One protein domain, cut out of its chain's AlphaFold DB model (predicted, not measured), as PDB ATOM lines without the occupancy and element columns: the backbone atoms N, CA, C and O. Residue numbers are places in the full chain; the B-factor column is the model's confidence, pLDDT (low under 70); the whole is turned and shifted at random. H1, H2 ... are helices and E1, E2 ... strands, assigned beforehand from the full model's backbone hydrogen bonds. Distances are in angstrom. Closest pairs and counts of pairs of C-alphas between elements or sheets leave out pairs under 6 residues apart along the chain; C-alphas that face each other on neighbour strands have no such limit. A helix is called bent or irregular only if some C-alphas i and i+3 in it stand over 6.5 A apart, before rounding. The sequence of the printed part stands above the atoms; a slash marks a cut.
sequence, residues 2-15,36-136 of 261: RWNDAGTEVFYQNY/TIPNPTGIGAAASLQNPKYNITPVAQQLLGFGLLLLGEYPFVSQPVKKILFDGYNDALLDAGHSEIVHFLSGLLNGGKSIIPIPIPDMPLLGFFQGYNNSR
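AT A GLANCE: This is residues 2 to 15 and 36 to 136 of the 261 residues of an uncharacterized protein of Angiostrongylus cantonensis (UniProt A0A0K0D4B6). A helical hairpin, H1 and H2, has a small sheet of two strands, E2 and E3, at one end, with the short helices H3, H4 and H5 following one another along a loose body. Far out at one end of the longest axis lies an arm, residues 2 to 15 with E1, whose residues 4 to 9 stick out, and the unnamed stretch 111 to 136 runs from the end of H5 back past the body and out toward that arm. The printed part has 115 residues with five named helices and three named strands, in the order E1 E2 H1 H2 E3 H3 H4 H5; the sheet, E2 - E3, is antiparallel and the class is mixed, helices and strands. The whole is loose, with a radius of gyration of the C-alphas of 19.5 A, and elongated, spanning 64 by 35 by 27 A.

IN THESE COORDINATES: The sheet is made of E2, residues 36 to 38, and E3, residues 76 to 80, 13.5 A long. C-alpha 36 is at (283.810, 531.349, 381.482). H1 is residues 40 to 50, 15.4 A long, and H2 is residues 58 to 71, 19.9 A long. H3 is residues 81 to 87, H4 is residues 92 to 97, and H5 is residues 100 to 110, 14.8 A long, ending at C-alpha 110 at (267.870, 509.240, 406.264). E1, residues 9 to 15, is 19.4 A long and begins at C-alpha 9 at (320.596, 505.632, 394.110).

HOW THE PARTS SIT: E2 and E3 are antiparallel neighbours at 136 degrees, with N 37 and O 77 2.9 A apart and N 77 and O 37 3.0 A apart, both within hydrogen-bond range. H1 and E3 are near each other, with 6 pairs of C-alphas within 10 A. H1 and H2 form a helical hairpin: they touch, closest at the C-alphas of Leu 49 and Gln 61, 5.9 A, at a shallow tilt of 17 degrees, opposite ways. H2, with residues 68 to 71 alone, only just touches H4, with 3 pairs of C-alphas within 8 A, the closest being those of Leu 71 and Ala 92, 6.2 A. H4 and H5 are close but not clearly touching, their closest C-alphas, Ala 96 and Val 102, being 6.8 A apart. H3 touches no helix and is irregular, C-alphas 84 and 87 being 7.2 A apart. E1 pairs with no named strand, but residues 2 to 3 pair with its residues 10 to 11, antiparallel. In H1, H2, H4 and H5 every O i to N i+4 pair is within hydrogen-bond range; in H3 2 of 3 are.

THE WHOLE: The C-alphas farthest apart are those of Ala 6 and Val 59, at 64.4 A. Residues 16 to 35 are not printed, and C-alphas 15 and 36 are 30.6 A apart across this cut. Of the links that are printed whole, H1 to H2 is short and the others are tight. Mean pLDDT of the printed part is 84.1, with residues 100 to 119 under 70.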
ATOM      1  N   ARG A   2     319.388 512.872 399.224       96.62
ATOM      2  CA  ARG A   2     320.018 511.831 400.054       96.62
ATOM      3  C   ARG A   2     320.493 510.694 399.159       96.62
ATOM      4  O   ARG A   2     319.735 510.251 398.313       96.62
ATOM      5  N   TRP A   3     321.710 510.215 399.357       97.56
ATOM      6  CA  TRP A   3     322.246 509.064 398.627       97.56
ATOM      7  C   TRP A   3     322.100 507.801 399.469       97.56
ATOM      8  O   TRP A   3     322.078 507.888 400.698       97.56
ATOM      9  N   ASN A   4     322.004 506.643 398.822       97.25
ATOM     10  CA  ASN A   4     322.213 505.375 399.519       97.25
ATOM     11  C   ASN A   4     323.720 505.140 399.779       97.25
ATOM     12  O   ASN A   4     324.568 505.764 399.137       97.25
ATOM     13  N   ASP A   5     324.068 504.223 400.687       97.38
ATOM     14  CA  ASP A   5     325.468 503.969 401.084       97.38
ATOM     15  C   ASP A   5     326.356 503.546 399.904       97.38
ATOM     16  O   ASP A   5     327.535 503.892 399.820       97.38
ATOM     17  N   ALA A   6     325.777 502.819 398.945       97.00
ATOM     18  CA  ALA A   6     326.473 502.390 397.737       97.00
ATOM     19  C   ALA A   6     326.695 503.535 396.727       97.00
ATOM     20  O   ALA A   6     327.464 503.371 395.772       97.00
ATOM     21  N   GLY A   7     326.036 504.684 396.900       97.25
ATOM     22  CA  GLY A   7     326.021 505.804 395.960       97.25
ATOM     23  C   GLY A   7     325.430 505.452 394.594       97.25
ATOM     24  O   GLY A   7     325.817 506.045 393.594       97.25
ATOM     25  N   THR A   8     324.576 504.431 394.523       97.50
ATOM     26  CA  THR A   8     323.947 503.962 393.282       97.50
ATOM     27  C   THR A   8     322.582 504.592 393.052       97.50
ATOM     28  O   THR A   8     322.118 504.621 391.914       97.50
ATOM     29  N   GLU A   9     321.966 505.120 394.106       97.50
ATOM     30  CA  GLU A   9     320.596 505.632 394.110       97.50
ATOM     31  C   GLU A   9     320.572 506.971 394.846       97.50
ATOM     32  O   GLU A   9     321.283 507.153 395.844       97.50
ATOM     33  N   VAL A  10     319.756 507.905 394.362       96.50
ATOM     34  CA  VAL A  10     319.588 509.216 394.987       96.50
ATOM     35  C   VAL A  10     318.112 509.534 395.183       96.50
ATOM     36  O   VAL A  10     317.284 509.359 394.292       96.50
ATOM     37  N   PHE A  11     317.807 510.005 396.384       96.81
ATOM     38  CA  PHE A  11     316.511 510.480 396.822       96.81
ATOM     39  C   PHE A  11     316.414 511.997 396.697       96.81
ATOM     40  O   PHE A  11     317.304 512.727 397.165       96.81
ATOM     41  N   TYR A  12     315.295 512.480 396.169       94.94
ATOM     42  CA  TYR A  12     314.939 513.894 396.186       94.94
ATOM     43  C   TYR A  12     313.425 514.107 396.209       94.94
ATOM     44  O   TYR A  12     312.629 513.194 396.012       94.94
ATOM     45  N   GLN A  13     313.053 515.355 396.474       93.81
ATOM     46  CA  GLN A  13     311.692 515.863 396.386       93.81
ATOM     47  C   GLN A  13     311.744 517.085 395.479       93.81
ATOM     48  O   GLN A  13     312.610 517.945 395.667       93.81
ATOM     49  N   ASN A  14     310.864 517.139 394.485       89.19
ATOM     50  CA  ASN A  14     310.802 518.259 393.555       89.19
ATOM     51  C   ASN A  14     309.765 519.267 394.057       89.19
ATOM     52  O   ASN A  14     308.565 519.017 393.942       89.19
ATOM     53  N   TYR A  15     310.236 520.359 394.665       92.25
ATOM     54  CA  TYR A  15     309.387 521.459 395.121       92.25
ATOM     55  C   TYR A  15     309.101 522.404 393.957       92.25
ATOM     56  O   TYR A  15     310.029 522.840 393.274       92.25
ATOM     57  N   THR A  36     284.909 532.309 381.384       97.19
ATOM     58  CA  THR A  36     283.810 531.349 381.482       97.19
ATOM     59  C   THR A  36     284.291 529.974 381.038       97.19
ATOM     60  O   THR A  36     284.720 529.805 379.898       97.19
ATOM     61  N   ILE A  37     284.194 528.987 381.925       96.38
ATOM     62  CA  ILE A  37     284.561 527.592 381.657       96.38
ATOM     63  C   ILE A  37     283.373 526.663 381.932       96.38
ATOM     64  O   ILE A  37     282.467 527.042 382.682       96.38
ATOM     65  N   PRO A  38     283.349 525.447 381.352       96.00
ATOM     66  CA  PRO A  38     282.432 524.407 381.804       96.00
ATOM     67  C   PRO A  38     282.612 524.166 383.302       96.00
ATOM     68  O   PRO A  38     283.748 524.111 383.769       96.00
ATOM     69  N   ASN A  39     281.511 524.025 384.039       93.56
ATOM     70  CA  ASN A  39     281.526 523.850 385.487       93.56
ATOM     71  C   ASN A  39     282.080 522.472 385.879       93.56
ATOM     72  O   ASN A  39     281.364 521.480 385.719       93.56
ATOM     73  N   PRO A  40     283.311 522.370 386.418       91.50
ATOM     74  CA  PRO A  40     283.900 521.078 386.747       91.50
ATOM     75  C   PRO A  40     283.123 520.345 387.847       91.50
ATOM     76  O   PRO A  40     282.904 519.137 387.726       91.50
ATOM     77  N   THR A  41     282.659 521.059 388.879       88.69
ATOM     78  CA  THR A  41     281.879 520.469 389.976       88.69
ATOM     79  C   THR A  41     280.528 519.977 389.480       88.69
ATOM     80  O   THR A  41     280.177 518.815 389.694       88.69
ATOM     81  N   GLY A  42     279.809 520.821 388.736       88.69
ATOM     82  CA  GLY A  42     278.527 520.467 388.131       88.69
ATOM     83  C   GLY A  42     278.635 519.261 387.191       88.69
ATOM     84  O   GLY A  42     277.806 518.351 387.255       88.69
ATOM     85  N   ILE A  43     279.691 519.194 386.371       89.75
ATOM     86  CA  ILE A  43     279.975 518.041 385.501       89.75
ATOM     87  C   ILE A  43     280.252 516.782 386.331       89.75
ATOM     88  O   ILE A  43     279.688 515.727 386.041       89.75
ATOM     89  N   GLY A  44     281.080 516.871 387.377       87.62
ATOM     90  CA  GLY A  44     281.382 515.740 388.260       87.62
ATOM     91  C   GLY A  44     280.148 515.218 389.005       87.62
ATOM     92  O   GLY A  44     279.942 514.003 389.105       87.62
ATOM     93  N   ALA A  45     279.287 516.125 389.468       86.06
ATOM     94  CA  ALA A  45     278.013 515.797 390.094       86.06
ATOM     95  C   ALA A  45     277.063 515.117 389.100       86.06
ATOM     96  O   ALA A  45     276.519 514.056 389.404       86.06
ATOM     97  N   ALA A  46     276.923 515.661 387.887       86.69
ATOM     98  CA  ALA A  46     276.105 515.073 386.829       86.69
ATOM     99  C   ALA A  46     276.601 513.672 386.423       86.69
ATOM    100  O   ALA A  46     275.805 512.734 386.351       86.69
ATOM    101  N   ALA A  47     277.913 513.500 386.243       86.75
ATOM    102  CA  ALA A  47     278.523 512.202 385.960       86.75
ATOM    103  C   ALA A  47     278.275 511.197 387.096       86.75
ATOM    104  O   ALA A  47     277.977 510.027 386.855       86.75
ATOM    105  N   SER A  48     278.332 511.650 388.350       85.44
ATOM    106  CA  SER A  48     278.035 510.807 389.507       85.44
ATOM    107  C   SER A  48     276.550 510.442 389.599       85.44
ATOM    108  O   SER A  48     276.235 509.304 389.934       85.44
ATOM    109  N   LEU A  49     275.632 511.345 389.237       84.75
ATOM    110  CA  LEU A  49     274.198 511.043 389.175       84.75
ATOM    111  C   LEU A  49     273.888 509.931 388.167       84.75
ATOM    112  O   LEU A  49     273.010 509.103 388.414       84.75
ATOM    113  N   GLN A  50     274.613 509.905 387.047       84.38
ATOM    114  CA  GLN A  50     274.458 508.909 385.985       84.38
ATOM    115  C   GLN A  50     275.223 507.606 386.243       84.38
ATOM    116  O   GLN A  50     274.979 506.606 385.569       84.38
ATOM    117  N   ASN A  51     276.125 507.580 387.224       86.25
ATOM    118  CA  ASN A  51     276.945 506.413 387.507       86.25
ATOM    119  C   ASN A  51     276.107 505.290 388.162       86.25
ATOM    120  O   ASN A  51     275.619 505.461 389.287       86.25
ATOM    121  N   PRO A  52     276.002 504.101 387.528       85.44
ATOM    122  CA  PRO A  52     275.199 502.991 388.047       85.44
ATOM    123  C   PRO A  52     275.608 502.516 389.445       85.44
ATOM    124  O   PRO A  52     274.784 501.958 390.162       85.44
ATOM    125  N   LYS A  53     276.857 502.766 389.869       85.50
ATOM    126  CA  LYS A  53     277.368 502.407 391.202       85.50
ATOM    127  C   LYS A  53     276.517 502.980 392.343       85.50
ATOM    128  O   LYS A  53     276.464 502.372 393.409       85.50
ATOM    129  N   TYR A  54     275.874 504.129 392.135       83.88
ATOM    130  CA  TYR A  54     275.094 504.810 393.172       83.88
ATOM    131  C   TYR A  54     273.606 504.430 393.185       83.88
ATOM    132  O   TYR A  54     272.888 504.876 394.074       83.88
ATOM    133  N   ASN A  55     273.136 503.590 392.250       84.69
ATOM    134  CA  ASN A  55     271.751 503.093 392.195       84.69
ATOM    135  C   ASN A  55     270.671 504.199 392.275       84.69
ATOM    136  O   ASN A  55     269.624 504.017 392.899       84.69
ATOM    137  N   ILE A  56     270.917 505.356 391.651       83.38
ATOM    138  CA  ILE A  56     269.991 506.497 391.659       83.38
ATOM    139  C   ILE A  56     268.940 506.288 390.564       83.38
ATOM    140  O   ILE A  56     269.274 506.068 389.402       83.38
ATOM    141  N   THR A  57     267.657 506.341 390.925       86.81
ATOM    142  CA  THR A  57     266.562 506.151 389.962       86.81
ATOM    143  C   THR A  57     266.451 507.341 388.999       86.81
ATOM    144  O   THR A  57     266.791 508.459 389.387       86.81
ATOM    145  N   PRO A  58     265.906 507.173 387.779       88.38
ATOM    146  CA  PRO A  58     265.762 508.278 386.822       88.38
ATOM    147  C   PRO A  58     264.976 509.481 387.364       88.38
ATOM    148  O   PRO A  58     265.324 510.631 387.106       88.38
ATOM    149  N   VAL A  59     263.942 509.231 388.173       87.50
ATOM    150  CA  VAL A  59     263.165 510.296 388.828       87.50
ATOM    151  C   VAL A  59     264.022 511.038 389.856       87.50
ATOM    152  O   VAL A  59     264.017 512.266 389.893       87.50
ATOM    153  N   ALA A  60     264.806 510.313 390.661       84.06
ATOM    154  CA  ALA A  60     265.727 510.930 391.610       84.06
ATOM    155  C   ALA A  60     266.844 511.713 390.897       84.06
ATOM    156  O   ALA A  60     267.181 512.804 391.344       84.06
ATOM    157  N   GLN A  61     267.363 511.223 389.765       85.62
ATOM    158  CA  GLN A  61     268.332 511.951 388.938       85.62
ATOM    159  C   GLN A  61     267.767 513.292 388.453       85.62
ATOM    160  O   GLN A  61     268.456 514.304 388.543       85.62
ATOM    161  N   GLN A  62     266.513 513.325 387.986       87.25
ATOM    162  CA  GLN A  62     265.859 514.567 387.557       87.25
ATOM    163  C   GLN A  62     265.658 515.549 388.714       87.25
ATOM    164  O   GLN A  62     265.953 516.734 388.568       87.25
ATOM    165  N   LEU A  63     265.190 515.065 389.870       84.38
ATOM    166  CA  LEU A  63     264.993 515.903 391.056       84.38
ATOM    167  C   LEU A  63     266.317 516.474 391.576       84.38
ATOM    168  O   LEU A  63     266.394 517.666 391.867       84.38
ATOM    169  N   LEU A  64     267.362 515.648 391.653       83.88
ATOM    170  CA  LEU A  64     268.696 516.080 392.067       83.88
ATOM    171  C   LEU A  64     269.303 517.049 391.049       83.88
ATOM    172  O   LEU A  64     269.822 518.083 391.449       83.88
ATOM    173  N   GLY A  65     269.173 516.780 389.747       85.50
ATOM    174  CA  GLY A  65     269.631 517.684 388.689       85.50
ATOM    175  C   GLY A  65     268.938 519.049 388.730       85.50
ATOM    176  O   GLY A  65     269.595 520.079 388.616       85.50
ATOM    177  N   PHE A  66     267.625 519.077 388.967       86.88
ATOM    178  CA  PHE A  66     266.898 520.329 389.180       86.88
ATOM    179  C   PHE A  66     267.360 521.047 390.456       86.88
ATOM    180  O   PHE A  66     267.552 522.261 390.443       86.88
ATOM    181  N   GLY A  67     267.596 520.303 391.540       83.56
ATOM    182  CA  GLY A  67     268.149 520.838 392.784       83.56
ATOM    183  C   GLY A  67     269.523 521.485 392.598       83.56
ATOM    184  O   GLY A  67     269.731 522.593 393.082       83.56
ATOM    185  N   LEU A  68     270.426 520.851 391.843       84.25
ATOM    186  CA  LEU A  68     271.735 521.410 391.490       84.25
ATOM    187  C   LEU A  68     271.587 522.772 390.792       84.25
ATOM    188  O   LEU A  68     272.205 523.749 391.207       84.25
ATOM    189  N   LEU A  69     270.691 522.876 389.804       87.31
ATOM    190  CA  LEU A  69     270.428 524.145 389.118       87.31
ATOM    191  C   LEU A  69     269.889 525.231 390.062       87.31
ATOM    192  O   LEU A  69     270.261 526.394 389.920       87.31
ATOM    193  N   LEU A  70     269.030 524.874 391.025       85.00
ATOM    194  CA  LEU A  70     268.525 525.821 392.029       85.00
ATOM    195  C   LEU A  70     269.609 526.289 393.007       85.00
ATOM    196  O   LEU A  70     269.538 527.420 393.481       85.00
ATOM    197  N   LEU A  71     270.595 525.441 393.302       82.38
ATOM    198  CA  LEU A  71     271.748 525.792 394.135       82.38
ATOM    199  C   LEU A  71     272.761 526.684 393.404       82.38
ATOM    200  O   LEU A  71     273.629 527.256 394.050       82.38
ATOM    201  N   GLY A  72     272.631 526.850 392.085       84.25
ATOM    202  CA  GLY A  72     273.545 527.655 391.274       84.25
ATOM    203  C   GLY A  72     274.605 526.843 390.531       84.25
ATOM    204  O   GLY A  72     275.498 527.432 389.922       84.25
ATOM    205  N   GLU A  73     274.487 525.511 390.511       87.75
ATOM    206  CA  GLU A  73     275.343 524.627 389.714       87.75
ATOM    207  C   GLU A  73     274.929 524.639 388.241       87.75
ATOM    208  O   GLU A  73     274.348 523.696 387.700       87.75
ATOM    209  N   TYR A  74     275.215 525.753 387.574       90.94
ATOM    210  CA  TYR A  74     274.988 525.895 386.143       90.94
ATOM    211  C   TYR A  74     276.068 525.163 385.328       90.94
ATOM    212  O   TYR A  74     277.175 524.957 385.826       90.94
ATOM    213  N   PRO A  75     275.801 524.809 384.052       92.19
ATOM    214  CA  PRO A  75     276.780 524.125 383.195       92.19
ATOM    215  C   PRO A  75     278.074 524.909 382.945       92.19
ATOM    216  O   PRO A  75     279.083 524.318 382.567       92.19
ATOM    217  N   PHE A  76     278.046 526.227 383.145       95.56
ATOM    218  CA  PHE A  76     279.188 527.118 382.985       95.56
ATOM    219  C   PHE A  76     279.320 528.032 384.196       95.56
ATOM    220  O   PHE A  76     278.323 528.480 384.760       95.56
ATOM    221  N   VAL A  77     280.560 528.354 384.541       94.88
ATOM    222  CA  VAL A  77     280.924 529.248 385.643       94.88
ATOM    223  C   VAL A  77     281.916 530.272 385.118       94.88
ATOM    224  O   VAL A  77     282.781 529.949 384.307       94.88
ATOM    225  N   SER A  78     281.770 531.518 385.569       96.62
ATOM    226  CA  SER A  78     282.702 532.601 385.257       96.62
ATOM    227  C   SER A  78     283.463 532.998 386.509       96.62
ATOM    228  O   SER A  78     282.851 533.400 387.497       96.62
ATOM    229  N   GLN A  79     284.786 532.877 386.470       96.94
ATOM    230  CA  GLN A  79     285.670 533.231 387.581       96.94
ATOM    231  C   GLN A  79     286.946 533.889 387.047       96.94
ATOM    232  O   GLN A  79     287.320 533.641 385.898       96.94
ATOM    233  N   PRO A  80     287.636 534.707 387.861       97.38
ATOM    234  CA  PRO A  80     288.975 535.183 387.539       97.38
ATOM    235  C   PRO A  80     289.939 534.030 387.236       97.38
ATOM    236  O   PRO A  80     289.903 533.009 387.934       97.38
ATOM    237  N   VAL A  81     290.845 534.212 386.269       95.62
ATOM    238  CA  VAL A  81     291.876 533.217 385.900       95.62
ATOM    239  C   VAL A  81     292.607 532.683 387.133       95.62
ATOM    240  O   VAL A  81     292.753 531.470 387.299       95.62
ATOM    241  N   LYS A  82     292.992 533.573 388.054       95.56
ATOM    242  CA  LYS A  82     293.687 533.203 389.291       95.56
ATOM    243  C   LYS A  82     292.937 532.219 390.172       95.56
ATOM    244  O   LYS A  82     293.550 531.312 390.726       95.56
ATOM    245  N   LYS A  83     291.612 532.364 390.260       96.44
ATOM    246  CA  LYS A  83     290.753 531.478 391.050       96.44
ATOM    247  C   LYS A  83     290.576 530.129 390.374       96.44
ATOM    248  O   LYS A  83     290.624 529.111 391.050       96.44
ATOM    249  N   ILE A  84     290.424 530.122 389.050       96.06
ATOM    250  CA  ILE A  84     290.333 528.887 388.262       96.06
ATOM    251  C   ILE A  84     291.617 528.062 388.397       96.06
ATOM    252  O   ILE A  84     291.556 526.838 388.494       96.06
ATOM    253  N   LEU A  85     292.780 528.720 388.400       95.12
ATOM    254  CA  LEU A  85     294.068 528.039 388.406       95.12
ATOM    255  C   LEU A  85     294.588 527.750 389.819       95.12
ATOM    256  O   LEU A  85     294.743 526.582 390.142       95.12
ATOM    257  N   PHE A  86     294.851 528.753 390.661       94.44
ATOM    258  CA  PHE A  86     295.632 528.561 391.898       94.44
ATOM    259  C   PHE A  86     294.910 528.963 393.188       94.44
ATOM    260  O   PHE A  86     294.967 528.210 394.159       94.44
ATOM    261  N   ASP A  87     294.239 530.118 393.220       94.38
ATOM    262  CA  ASP A  87     293.635 530.656 394.451       94.38
ATOM    263  C   ASP A  87     292.427 529.821 394.903       94.38
ATOM    264  O   ASP A  87     292.132 529.719 396.094       94.38
ATOM    265  N   GLY A  88     291.732 529.215 393.939       94.69
ATOM    266  CA  GLY A  88     290.466 528.537 394.147       94.69
ATOM    267  C   GLY A  88     289.272 529.492 394.288       94.69
ATOM    268  O   GLY A  88     289.409 530.699 394.514       94.69
ATOM    269  N   TYR A  89     288.066 528.950 394.145       93.88
ATOM    270  CA  TYR A  89     286.810 529.641 394.439       93.88
ATOM    271  C   TYR A  89     285.829 528.741 395.196       93.88
ATOM    272  O   TYR A  89     285.887 527.518 395.078       93.88
ATOM    273  N   ASN A  90     284.932 529.364 395.966       91.19
ATOM    274  CA  ASN A  90     283.815 528.666 396.599       91.19
ATOM    275  C   ASN A  90     282.810 528.247 395.528       91.19
ATOM    276  O   ASN A  90     282.432 529.050 394.670       91.19
ATOM    277  N   ASP A  91     282.384 527.001 395.611       89.69
ATOM    278  CA  ASP A  91     281.454 526.367 394.694       89.69
ATOM    279  C   ASP A  91     280.176 526.032 395.462       89.69
ATOM    280  O   ASP A  91     280.244 525.620 396.620       89.69
ATOM    281  N   ALA A  92     279.009 526.238 394.851       84.12
ATOM    282  CA  ALA A  92     277.754 526.165 395.586       84.12
ATOM    283  C   ALA A  92     277.445 524.738 396.059       84.12
ATOM    284  O   ALA A  92     276.882 524.562 397.142       84.12
ATOM    285  N   LEU A  93     277.836 523.719 395.291       80.56
ATOM    286  CA  LEU A  93     277.700 522.326 395.692       80.56
ATOM    287  C   LEU A  93     278.696 521.941 396.781       80.56
ATOM    288  O   LEU A  93     278.311 521.213 397.696       80.56
ATOM    289  N   LEU A  94     279.945 522.408 396.707       82.31
ATOM    290  CA  LEU A  94     280.926 522.166 397.772       82.31
ATOM    291  C   LEU A  94     280.497 522.841 399.082       82.31
ATOM    292  O   LEU A  94     280.495 522.199 400.132       82.31
ATOM    293  N   ASP A  95     280.045 524.094 399.010       82.06
ATOM    294  CA  ASP A  95     279.537 524.852 400.156       82.06
ATOM    295  C   ASP A  95     278.301 524.175 400.761       82.06
ATOM    296  O   ASP A  95     278.226 523.957 401.973       82.06
ATOM    297  N   ALA A  96     277.330 523.791 399.924       76.94
ATOM    298  CA  ALA A  96     276.138 523.081 400.375       76.94
ATOM    299  C   ALA A  96     276.493 521.709 400.960       76.94
ATOM    300  O   ALA A  96     275.965 521.326 402.003       76.94
ATOM    301  N   GLY A  97     277.408 520.980 400.327       72.12
ATOM    302  CA  GLY A  97     277.850 519.662 400.761       72.12
ATOM    303  C   GLY A  97     278.514 519.656 402.138       72.12
ATOM    304  O   GLY A  97     278.303 518.720 402.906       72.12
ATOM    305  N   HIS A  98     279.243 520.722 402.473       70.81
ATOM    306  CA  HIS A  98     279.871 520.914 403.784       70.81
ATOM    307  C   HIS A  98     278.990 521.671 404.790       70.81
ATOM    308  O   HIS A  98     279.400 521.908 405.927       70.81
ATOM    309  N   SER A  99     277.776 522.059 404.401       71.38
ATOM    310  CA  SER A  99     276.884 522.831 405.262       71.38
ATOM    311  C   SER A  99     276.153 521.971 406.299       71.38
ATOM    312  O   SER A  99     275.769 520.818 406.067       71.38
ATOM    313  N   GLU A 100     275.845 522.583 407.443       66.75
ATOM    314  CA  GLU A 100     275.066 521.939 408.505       66.75
ATOM    315  C   GLU A 100     273.653 521.547 408.054       66.75
ATOM    316  O   GLU A 100     273.087 520.604 408.603       66.75
ATOM    317  N   ILE A 101     273.078 522.210 407.040       65.88
ATOM    318  CA  ILE A 101     271.717 521.899 406.582       65.88
ATOM    319  C   ILE A 101     271.654 520.537 405.887       65.88
ATOM    320  O   ILE A 101     270.703 519.789 406.105       65.88
ATOM    321  N   VAL A 102     272.680 520.157 405.119       66.94
ATOM    322  CA  VAL A 102     272.752 518.826 404.494       66.94
ATOM    323  C   VAL A 102     272.963 517.752 405.555       66.94
ATOM    324  O   VAL A 102     272.307 516.707 405.506       66.94
ATOM    325  N   HIS A 103     273.798 518.014 406.561       62.75
ATOM    326  CA  HIS A 103     273.964 517.116 407.705       62.75
ATOM    327  C   HIS A 103     272.672 516.967 408.522       62.75
ATOM    328  O   HIS A 103     272.276 515.847 408.854       62.75
ATOM    329  N   PHE A 104     271.966 518.067 408.779       57.25
ATOM    330  CA  PHE A 104     270.680 518.087 409.473       57.25
ATOM    331  C   PHE A 104     269.603 517.315 408.701       57.25
ATOM    332  O   PHE A 104     268.949 516.436 409.265       57.25
ATOM    333  N   LEU A 105     269.448 517.579 407.399       57.84
ATOM    334  CA  LEU A 105     268.488 516.875 406.545       57.84
ATOM    335  C   LEU A 105     268.831 515.386 406.416       57.84
ATOM    336  O   LEU A 105     267.929 514.554 406.417       57.84
ATOM    337  N   SER A 106     270.118 515.030 406.386       62.59
ATOM    338  CA  SER A 106     270.576 513.634 406.436       62.59
ATOM    339  C   SER A 106     270.194 512.941 407.745       62.59
ATOM    340  O   SER A 106     269.750 511.789 407.742       62.59
ATOM    341  N   GLY A 107     270.309 513.650 408.871       57.50
ATOM    342  CA  GLY A 107     269.854 513.183 410.180       57.50
ATOM    343  C   GLY A 107     268.339 512.979 410.245       57.50
ATOM    344  O   GLY A 107     267.881 511.948 410.730       57.50
ATOM    345  N   LEU A 108     267.570 513.932 409.711       55.12
ATOM    346  CA  LEU A 108     266.108 513.937 409.766       55.12
ATOM    347  C   LEU A 108     265.460 512.929 408.802       55.12
ATOM    348  O   LEU A 108     264.497 512.262 409.168       55.12
ATOM    349  N   LEU A 109     265.966 512.833 407.568       57.34
ATOM    350  CA  LEU A 109     265.314 512.104 406.473       57.34
ATOM    351  C   LEU A 109     265.902 510.713 406.221       57.34
ATOM    352  O   LEU A 109     265.225 509.868 405.642       57.34
ATOM    353  N   ASN A 110     267.150 510.464 406.627       55.66
ATOM    354  CA  ASN A 110     267.870 509.240 406.264       55.66
ATOM    355  C   ASN A 110     268.691 508.649 407.431       55.66
ATOM    356  O   ASN A 110     269.681 507.944 407.225       55.66
ATOM    357  N   GLY A 111     268.291 508.936 408.678       56.72
ATOM    358  CA  GLY A 111     268.854 508.313 409.882       56.72
ATOM    359  C   GLY A 111     270.364 508.515 410.052       56.72
ATOM    360  O   GLY A 111     271.047 507.621 410.550       56.72
ATOM    361  N   GLY A 112     270.898 509.651 409.586       54.25
ATOM    362  CA  GLY A 112     272.323 509.988 409.662       54.25
ATOM    363  C   GLY A 112     273.166 509.519 408.471       54.25
ATOM    364  O   GLY A 112     274.356 509.823 408.418       54.25
ATOM    365  N   LYS A 113     272.581 508.821 407.489       57.72
ATOM    366  CA  LYS A 113     273.228 508.575 406.191       57.72
ATOM    367  C   LYS A 113     273.016 509.785 405.287       57.72
ATOM    368  O   LYS A 113     271.916 510.322 405.247       57.72
ATOM    369  N   SER A 114     274.050 510.197 404.552       60.12
ATOM    370  CA  SER A 114     273.961 511.343 403.636       60.12
ATOM    371  C   SER A 114     272.736 511.229 402.718       60.12
ATOM    372  O   SER A 114     272.513 510.180 402.110       60.12
ATOM    373  N   ILE A 115     271.933 512.293 402.620       62.59
ATOM    374  CA  ILE A 115     270.874 512.409 401.599       62.59
ATOM    375  C   ILE A 115     271.448 512.637 400.199       62.59
ATOM    376  O   ILE A 115     270.748 512.432 399.212       62.59
ATOM    377  N   ILE A 116     272.723 513.028 400.110       65.62
ATOM    378  CA  ILE A 116     273.475 513.111 398.863       65.62
ATOM    379  C   ILE A 116     274.182 511.758 398.682       65.62
ATOM    380  O   ILE A 116     275.135 511.470 399.410       65.62
ATOM    381  N   PRO A 117     273.737 510.899 397.746       63.16
ATOM    382  CA  PRO A 117     274.303 509.560 397.549       63.16
ATOM    383  C   PRO A 117     275.679 509.574 396.860       63.16
ATOM    384  O   PRO A 117     276.250 508.517 396.595       63.16
ATOM    385  N   ILE A 118     276.200 510.763 396.551       68.94
ATOM    386  CA  ILE A 118     277.443 511.004 395.820       68.94
ATOM    387  C   ILE A 118     278.505 511.485 396.819       68.94
ATOM    388  O   ILE A 118     278.193 512.337 397.652       68.94
ATOM    389  N   PRO A 119     279.747 510.968 396.766       68.25
ATOM    390  CA  PRO A 119     280.828 511.474 397.599       68.25
ATOM    391  C   PRO A 119     281.123 512.930 397.241       68.25
ATOM    392  O   PRO A 119     281.436 513.240 396.092       68.25
ATOM    393  N   ILE A 120     281.037 513.806 398.237       73.00
ATOM    394  CA  ILE A 120     281.502 515.184 398.118       73.00
ATOM    395  C   ILE A 120     283.017 515.146 398.337       73.00
ATOM    396  O   ILE A 120     283.462 514.554 399.325       73.00
ATOM    397  N   PRO A 121     283.820 515.668 397.398       71.62
ATOM    398  CA  PRO A 121     285.261 515.695 397.568       71.62
ATOM    399  C   PRO A 121     285.628 516.580 398.762       71.62
ATOM    400  O   PRO A 121     285.048 517.648 398.945       71.62
ATOM    401  N   ASP A 122     286.615 516.144 399.546       75.06
ATOM    402  CA  ASP A 122     287.170 516.892 400.682       75.06
ATOM    403  C   ASP A 122     288.089 518.017 400.175       75.06
ATOM    404  O   ASP A 122     289.306 518.013 400.358       75.06
ATOM    405  N   MET A 123     287.503 518.928 399.401       78.44
ATOM    406  CA  MET A 123     288.165 520.092 398.828       78.44
ATOM    407  C   MET A 123     287.388 521.348 399.238       78.44
ATOM    408  O   MET A 123     286.200 521.460 398.936       78.44
ATOM    409  N   PRO A 124     288.024 522.301 399.939       80.69
ATOM    410  CA  PRO A 124     287.329 523.493 400.418       80.69
ATOM    411  C   PRO A 124     287.081 524.519 399.308       80.69
ATOM    412  O   PRO A 124     286.160 525.315 399.418       80.69
ATOM    413  N   LEU A 125     287.904 524.524 398.253       90.25
ATOM    414  CA  LEU A 125     287.786 525.428 397.111       90.25
ATOM    415  C   LEU A 125     288.029 524.650 395.822       90.25
ATOM    416  O   LEU A 125     288.863 523.746 395.789       90.25
ATOM    417  N   LEU A 126     287.366 525.057 394.743       91.38
ATOM    418  CA  LEU A 126     287.642 524.546 393.409       91.38
ATOM    419  C   LEU A 126     288.719 525.380 392.710       91.38
ATOM    420  O   LEU A 126     288.560 526.584 392.544       91.38
ATOM    421  N   GLY A 127     289.783 524.722 392.247       93.31
ATOM    422  CA  GLY A 127     290.795 525.268 391.339       93.31
ATOM    423  C   GLY A 127     291.693 524.148 390.801       93.31
ATOM    424  O   GLY A 127     291.968 523.187 391.517       93.31
ATOM    425  N   PHE A 128     292.145 524.234 389.547       92.81
ATOM    426  CA  PHE A 128     292.873 523.137 388.884       92.81
ATOM    427  C   PHE A 128     294.237 522.825 389.512       92.81
ATOM    428  O   PHE A 128     294.665 521.674 389.535       92.81
ATOM    429  N   PHE A 129     294.906 523.850 390.025       93.06
ATOM    430  CA  PHE A 129     296.210 523.791 390.680       93.06
ATOM    431  C   PHE A 129     296.132 524.332 392.116       93.06
ATOM    432  O   PHE A 129     297.129 524.803 392.674       93.06
ATOM    433  N   GLN A 130     294.951 524.270 392.738       91.44
ATOM    434  CA  GLN A 130     294.787 524.653 394.137       91.44
ATOM    435  C   GLN A 130     295.690 523.773 395.018       91.44
ATOM    436  O   GLN A 130     295.701 522.550 394.897       91.44
ATOM    437  N   GLY A 131     296.518 524.400 395.857       89.56
ATOM    438  CA  GLY A 131     297.490 523.695 396.704       89.56
ATOM    439  C   GLY A 131     298.745 523.173 395.986       89.56
ATOM    440  O   GLY A 131     299.598 522.577 396.638       89.56
ATOM    441  N   TYR A 132     298.908 523.409 394.676       90.94
ATOM    442  CA  TYR A 132     300.135 523.031 393.958       90.94
ATOM    443  C   TYR A 132     301.280 524.028 394.131       90.94
ATOM    444  O   TYR A 132     302.442 523.654 393.989       90.94
ATOM    445  N   ASN A 133     300.979 525.297 394.412       92.88
ATOM    446  CA  ASN A 133     302.035 526.273 394.647       92.88
ATOM    447  C   ASN A 133     302.714 526.012 395.996       92.88
ATOM    448  O   ASN A 133     302.032 525.793 396.996       92.88
ATOM    449  N   ASN A 134     304.047 526.060 396.025       92.94
ATOM    450  CA  ASN A 134     304.864 525.723 397.194       92.94
ATOM    451  C   ASN A 134     304.651 524.293 397.713       92.94
ATOM    452  O   ASN A 134     304.887 524.003 398.888       92.94
ATOM    453  N   SER A 135     304.218 523.385 396.838       93.44
ATOM    454  CA  SER A 135     304.089 521.967 397.147       93.44
ATOM    455  C   SER A 135     305.224 521.169 396.507       93.44
ATOM    456  O   SER A 135     306.139 521.718 395.883       93.44
ATOM    457  N   ARG A 136     305.196 519.852 396.702       92.44
ATOM    458  CA  ARG A 136     306.173 518.933 396.124       92.44
ATOM    459  C   ARG A 136     305.484 517.812 395.374       92.44
ATOM    460  O   ARG A 136     304.425 517.342 395.777       92.44
TER     461      ARG A 136